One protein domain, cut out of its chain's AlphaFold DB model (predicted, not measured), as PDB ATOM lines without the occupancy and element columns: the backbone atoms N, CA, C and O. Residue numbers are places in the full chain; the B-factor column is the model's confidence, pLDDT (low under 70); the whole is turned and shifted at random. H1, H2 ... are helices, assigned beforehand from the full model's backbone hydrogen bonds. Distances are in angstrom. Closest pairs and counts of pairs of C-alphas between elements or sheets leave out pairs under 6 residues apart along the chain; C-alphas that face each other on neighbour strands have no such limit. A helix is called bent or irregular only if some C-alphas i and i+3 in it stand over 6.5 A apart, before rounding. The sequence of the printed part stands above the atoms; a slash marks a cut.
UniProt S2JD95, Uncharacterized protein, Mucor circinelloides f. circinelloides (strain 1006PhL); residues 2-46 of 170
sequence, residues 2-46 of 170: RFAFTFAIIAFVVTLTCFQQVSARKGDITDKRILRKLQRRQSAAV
ATOM      1  N   ARG A   2     -55.627 -19.471  73.443       69.62
ATOM      2  CA  ARG A   2     -56.075 -20.481  72.455       69.62
ATOM      3  C   ARG A   2     -56.762 -19.903  71.200       69.62
ATOM      4  O   ARG A   2     -56.459 -20.344  70.104       69.62
ATOM      5  N   PHE A   3     -57.589 -18.862  71.337       69.75
ATOM      6  CA  PHE A   3     -58.277 -18.232  70.194       69.75
ATOM      7  C   PHE A   3     -57.346 -17.499  69.213       69.75
ATOM      8  O   PHE A   3     -57.561 -17.558  68.008       69.75
ATOM      9  N   ALA A   4     -56.285 -16.853  69.710       80.69
ATOM     10  CA  ALA A   4     -55.313 -16.159  68.862       80.69
ATOM     11  C   ALA A   4     -54.486 -17.144  68.019       80.69
ATOM     12  O   ALA A   4     -54.194 -16.879  66.856       80.69
ATOM     13  N   PHE A   5     -54.163 -18.307  68.590       84.25
ATOM     14  CA  PHE A   5     -53.442 -19.369  67.894       84.25
ATOM     15  C   PHE A   5     -54.279 -19.974  66.760       84.25
ATOM     16  O   PHE A   5     -53.788 -20.120  65.644       84.25
ATOM     17  N   THR A   6     -55.566 -20.233  67.005       88.38
ATOM     18  CA  THR A   6     -56.483 -20.728  65.968       88.38
ATOM     19  C   THR A   6     -56.643 -19.725  64.824       88.38
ATOM     20  O   THR A   6     -56.584 -20.113  63.661       88.38
ATOM     21  N   PHE A   7     -56.769 -18.429  65.129       88.81
ATOM     22  CA  PHE A   7     -56.848 -17.386  64.102       88.81
ATOM     23  C   PHE A   7     -55.568 -17.284  63.265       88.81
ATOM     24  O   PHE A   7     -55.641 -17.163  62.044       88.81
ATOM     25  N   ALA A   8     -54.399 -17.386  63.905       91.88
ATOM     26  CA  ALA A   8     -53.113 -17.376  63.212       91.88
ATOM     27  C   ALA A   8     -52.960 -18.583  62.273       91.88
ATOM     28  O   ALA A   8     -52.511 -18.425  61.139       91.88
ATOM     29  N   ILE A   9     -53.394 -19.771  62.706       91.19
ATOM     30  CA  ILE A   9     -53.374 -20.979  61.871       91.19
ATOM     31  C   ILE A   9     -54.316 -20.830  60.678       91.19
ATOM     32  O   ILE A   9     -53.915 -21.113  59.552       91.19
ATOM     33  N   ILE A  10     -55.545 -20.354  60.894       93.25
ATOM     34  CA  ILE A  10     -56.513 -20.164  59.807       93.25
ATOM     35  C   ILE A  10     -55.975 -19.149  58.790       93.25
ATOM     36  O   ILE A  10     -55.975 -19.424  57.591       93.25
ATOM     37  N   ALA A  11     -55.436 -18.017  59.250       94.50
ATOM     38  CA  ALA A  11     -54.830 -17.013  58.375       94.50
ATOM     39  C   ALA A  11     -53.643 -17.580  57.579       94.50
ATOM     40  O   ALA A  11     -53.516 -17.324  56.378       94.50
ATOM     41  N   PHE A  12     -52.800 -18.395  58.218       94.19
ATOM     42  CA  PHE A  12     -51.677 -19.053  57.562       94.19
ATOM     43  C   PHE A  12     -52.141 -20.040  56.484       94.19
ATOM     44  O   PHE A  12     -51.661 -19.977  55.356       94.19
ATOM     45  N   VAL A  13     -53.124 -20.893  56.786       94.12
ATOM     46  CA  VAL A  13     -53.674 -21.876  55.836       94.12
ATOM     47  C   VAL A  13     -54.344 -21.193  54.641       94.12
ATOM     48  O   VAL A  13     -54.150 -21.625  53.501       94.12
ATOM     49  N   VAL A  14     -55.072 -20.095  54.864       96.00
ATOM     50  CA  VAL A  14     -55.681 -19.301  53.782       96.00
ATOM     51  C   VAL A  14     -54.603 -18.663  52.907       96.00
ATOM     52  O   VAL A  14     -54.693 -18.717  51.679       96.00
ATOM     53  N   THR A  15     -53.546 -18.127  53.519       94.69
ATOM     54  CA  THR A  15     -52.420 -17.525  52.794       94.69
ATOM     55  C   THR A  15     -51.670 -18.570  51.971       94.69
ATOM     56  O   THR A  15     -51.386 -18.336  50.796       94.69
ATOM     57  N   LEU A  16     -51.409 -19.750  52.543       91.31
ATOM     58  CA  LEU A  16     -50.744 -20.847  51.845       91.31
ATOM     59  C   LEU A  16     -51.589 -21.350  50.674       91.31
ATOM     60  O   LEU A  16     -51.073 -21.538  49.577       91.31
ATOM     61  N   THR A  17     -52.896 -21.511  50.881       90.25
ATOM     62  CA  THR A  17     -53.824 -21.935  49.826       90.25
ATOM     63  C   THR A  17     -53.892 -20.897  48.707       90.25
ATOM     64  O   THR A  17     -53.802 -21.261  47.536       90.25
ATOM     65  N   CYS A  18     -53.960 -19.602  49.030       89.31
ATOM     66  CA  CYS A  18     -53.878 -18.530  48.031       89.31
ATOM     67  C   CYS A  18     -52.555 -18.568  47.259       89.31
ATOM     68  O   CYS A  18     -52.549 -18.458  46.033       89.31
ATOM     69  N   PHE A  19     -51.437 -18.764  47.956       81.31
ATOM     70  CA  PHE A  19     -50.123 -18.846  47.331       81.31
ATOM     71  C   PHE A  19     -50.006 -20.058  46.402       81.31
ATOM     72  O   PHE A  19     -49.489 -19.934  45.294       81.31
ATOM     73  N   GLN A  20     -50.545 -21.208  46.808       81.06
ATOM     74  CA  GLN A  20     -50.590 -22.416  45.989       81.06
ATOM     75  C   GLN A  20     -51.494 -22.236  44.767       81.06
ATOM     76  O   GLN A  20     -51.118 -22.649  43.679       81.06
ATOM     77  N   GLN A  21     -52.635 -21.555  44.895       78.44
ATOM     78  CA  GLN A  21     -53.526 -21.245  43.768       78.44
ATOM     79  C   GLN A  21     -52.870 -20.287  42.763       78.44
ATOM     80  O   GLN A  21     -52.951 -20.492  41.550       78.44
ATOM     81  N   VAL A  22     -52.167 -19.263  43.253       75.81
ATOM     82  CA  VAL A  22     -51.387 -18.348  42.407       75.81
ATOM     83  C   VAL A  22     -50.224 -19.086  41.746       75.81
ATOM     84  O   VAL A  22     -49.977 -18.885  40.560       75.81
ATOM     85  N   SER A  23     -49.548 -19.973  42.474       64.75
ATOM     86  CA  SER A  23     -48.422 -20.761  41.965       64.75
ATOM     87  C   SER A  23     -48.865 -21.832  40.972       64.75
ATOM     88  O   SER A  23     -48.185 -22.027  39.975       64.75
ATOM     89  N   ALA A  24     -50.028 -22.455  41.165       58.62
ATOM     90  CA  ALA A  24     -50.623 -23.402  40.226       58.62
ATOM     91  C   ALA A  24     -51.089 -22.699  38.943       58.62
ATOM     92  O   ALA A  24     -50.789 -23.163  37.847       58.62
ATOM     93  N   ARG A  25     -51.711 -21.514  39.052       60.62
ATOM     94  CA  ARG A  25     -52.024 -20.670  37.882       60.62
ATOM     95  C   ARG A  25     -50.777 -20.135  37.172       60.62
ATOM     96  O   ARG A  25     -50.840 -19.814  35.991       60.62
ATOM     97  N   LYS A  26     -49.646 -20.030  37.877       51.53
ATOM     98  CA  LYS A  26     -48.341 -19.630  37.323       51.53
ATOM     99  C   LYS A  26     -47.479 -20.824  36.886       51.53
ATOM    100  O   LYS A  26     -46.471 -20.615  36.218       51.53
ATOM    101  N   GLY A  27     -47.884 -22.044  37.240       52.38
ATOM    102  CA  GLY A  27     -47.187 -23.309  36.993       52.38
ATOM    103  C   GLY A  27     -47.406 -23.884  35.595       52.38
ATOM    104  O   GLY A  27     -46.665 -24.767  35.183       52.38
ATOM    105  N   ASP A  28     -48.341 -23.327  34.820       50.47
ATOM    106  CA  ASP A  28     -48.462 -23.629  33.386       50.47
ATOM    107  C   ASP A  28     -47.318 -23.002  32.560       50.47
ATOM    108  O   ASP A  28     -47.040 -23.376  31.423       50.47
ATOM    109  N   ILE A  29     -46.539 -22.102  33.168       54.44
ATOM    110  CA  ILE A  29     -45.335 -21.522  32.573       54.44
ATOM    111  C   ILE A  29     -44.150 -22.483  32.776       54.44
ATOM    112  O   ILE A  29     -43.097 -22.145  33.308       54.44
ATOM    113  N   THR A  30     -44.294 -23.701  32.267       56.34
ATOM    114  CA  THR A  30     -43.144 -24.559  31.938       56.34
ATOM    115  C   THR A  30     -42.658 -24.247  30.513       56.34
ATOM    116  O   THR A  30     -42.070 -25.076  29.820       56.34
ATOM    117  N   ASP A  31     -42.898 -23.022  30.036       57.94
ATOM    118  CA  ASP A  31     -42.341 -22.547  28.782       57.94
ATOM    119  C   ASP A  31     -40.856 -22.238  29.001       57.94
ATOM    120  O   ASP A  31     -40.468 -21.264  29.660       57.94
ATOM    121  N   LYS A  32     -40.000 -23.078  28.415       63.59
ATOM    122  CA  LYS A  32     -38.539 -22.917  28.401       63.59
ATOM    123  C   LYS A  32     -38.121 -21.503  27.962       63.59
ATOM    124  O   LYS A  32     -37.033 -21.053  28.332       63.59
ATOM    125  N   ARG A  33     -38.963 -20.763  27.221       68.56
ATOM    126  CA  ARG A  33     -38.729 -19.349  26.878       68.56
ATOM    127  C   ARG A  33     -38.796 -18.413  28.078       68.56
ATOM    128  O   ARG A  33     -37.998 -17.476  28.136       68.56
ATOM    129  N   ILE A  34     -39.719 -18.624  29.013       72.38
ATOM    130  CA  ILE A  34     -39.845 -17.765  30.197       72.38
ATOM    131  C   ILE A  34     -38.706 -18.059  31.167       72.38
ATOM    132  O   ILE A  34     -38.083 -17.116  31.653       72.38
ATOM    133  N   LEU A  35     -38.330 -19.332  31.321       69.12
ATOM    134  CA  LEU A  35     -37.149 -19.711  32.097       69.12
ATOM    135  C   LEU A  35     -35.867 -19.090  31.510       69.12
ATOM    136  O   LEU A  35     -35.108 -18.451  32.235       69.12
ATOM    137  N   ARG A  36     -35.679 -19.143  30.180       75.69
ATOM    138  CA  ARG A  36     -34.566 -18.450  29.501       75.69
ATOM    139  C   ARG A  36     -34.619 -16.932  29.668       75.69
ATOM    140  O   ARG A  36     -33.575 -16.309  29.841       75.69
ATOM    141  N   LYS A  37     -35.802 -16.311  29.623       77.38
ATOM    142  CA  LYS A  37     -35.950 -14.863  29.858       77.38
ATOM    143  C   LYS A  37     -35.607 -14.481  31.294       77.38
ATOM    144  O   LYS A  37     -34.992 -13.435  31.496       77.38
ATOM    145  N   LEU A  38     -35.976 -15.305  32.270       77.00
ATOM    146  CA  LEU A  38     -35.648 -15.070  33.671       77.00
ATOM    147  C   LEU A  38     -34.148 -15.252  33.910       77.00
ATOM    148  O   LEU A  38     -33.518 -14.365  34.474       77.00
ATOM    149  N   GLN A  39     -33.563 -16.321  33.370       78.12
ATOM    150  CA  GLN A  39     -32.128 -16.582  33.442       78.12
ATOM    151  C   GLN A  39     -31.315 -15.455  32.783       78.12
ATOM    152  O   GLN A  39     -30.309 -15.027  33.339       78.12
ATOM    153  N   ARG A  40     -31.788 -14.896  31.656       76.44
ATOM    154  CA  ARG A  40     -31.162 -13.735  30.996       76.44
ATOM    155  C   ARG A  40     -31.279 -12.444  31.814       76.44
ATOM    156  O   ARG A  40     -30.406 -11.587  31.731       76.44
ATOM    157  N   ARG A  41     -32.353 -12.284  32.594       74.62
ATOM    158  CA  ARG A  41     -32.504 -11.152  33.526       74.62
ATOM    159  C   ARG A  41     -31.642 -11.327  34.774       74.62
ATOM    160  O   ARG A  41     -31.055 -10.354  35.228       74.62
ATOM    161  N   GLN A  42     -31.524 -12.546  35.289       72.75
ATOM    162  CA  GLN A  42     -30.668 -12.861  36.432       72.75
ATOM    163  C   GLN A  42     -29.183 -12.706  36.084       72.75
ATOM    164  O   GLN A  42     -28.449 -12.111  36.865       72.75
ATOM    165  N   SER A  43     -28.743 -13.126  34.892       64.88
ATOM    166  CA  SER A  43     -27.358 -12.910  34.453       64.88
ATOM    167  C   SER A  43     -27.024 -11.431  34.214       64.88
ATOM    168  O   SER A  43     -25.919 -11.001  34.530       64.88
ATOM    169  N   ALA A  44     -27.981 -10.629  33.739       57.94
ATOM    170  CA  ALA A  44     -27.812  -9.178  33.627       57.94
ATOM    171  C   ALA A  44     -27.782  -8.474  34.998       57.94
ATOM    172  O   ALA A  44     -27.006  -7.543  35.193       57.94
ATOM    173  N   ALA A  45     -28.588  -8.929  35.961       53.62
ATOM    174  CA  ALA A  45     -28.600  -8.377  37.315       53.62
ATOM    175  C   ALA A  45     -27.325  -8.726  38.102       53.62
ATOM    176  O   ALA A  45     -26.807  -7.880  38.822       53.62
ATOM    177  N   VAL A  46     -26.775  -9.932  37.919       55.28
ATOM    178  CA  VAL A  46     -25.485 -10.325  38.513       55.28
ATOM    179  C   VAL A  46     -24.326  -9.526  37.906       55.28
ATOM    180  O   VAL A  46     -23.430  -9.120  38.636       55.28
TER     181      VAL A  46
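Overview. This is residues 2 to 46 of the 170 residues of an uncharacterized protein of Mucor circinelloides f. circinelloides (strain 1006PhL) (UniProt S2JD95). Two helices that do not fold back on each other make an open L: the long helix H1 is one arm, the shorter helix H2 is the other, and residues 27 to 31 make the corner. There is no core, and the space between the arms is empty. The printed part has 45 residues, with two named helices in the order H1, H2 and no named strand, and its class is all helix. It is extended, with a radius of gyration of the C-alphas of 17.1 A, and flat, spanning 49 by 25 by 7 A.

Arrangement. Start at Arg 2 and go along H1, residues 2 to 26; z falls from 72.455 at C-alpha 2 to 37.323 at C-alpha 26. A tight link of 5 residues then leads to H2, residues 32 to 46, where x, y and z are each higher at C-alpha 46 than at C-alpha 32. H1 and H2 are apart, with no C-alpha of the one within 8 A of the other. In both helices every O i to N i+4 pair is within hydrogen-bond range.

Along the chain. Find C-alpha 2 at (-56.075, -20.481, 72.455); from there H1 runs 36.0 A to C-alpha 26 at (-48.341, -19.630, 37.323). H2 begins at C-alpha 32 and runs 20.8 A to C-alpha 46 at (-25.485, -10.325, 38.513). Neither helix is bent.

Size, cuts and confidence. The two C-alphas farthest apart, those of Arg 2 and Ala 44, are 49.3 A from each other. Residues 2 to 46 stand free. The printed part has no cut and no long link. In the B-factor column you will find a mean pLDDT of 74.7 for the printed part, with 18 residues under 70: residues 2 to 3, 23 to 33, 35 and 43 to 46.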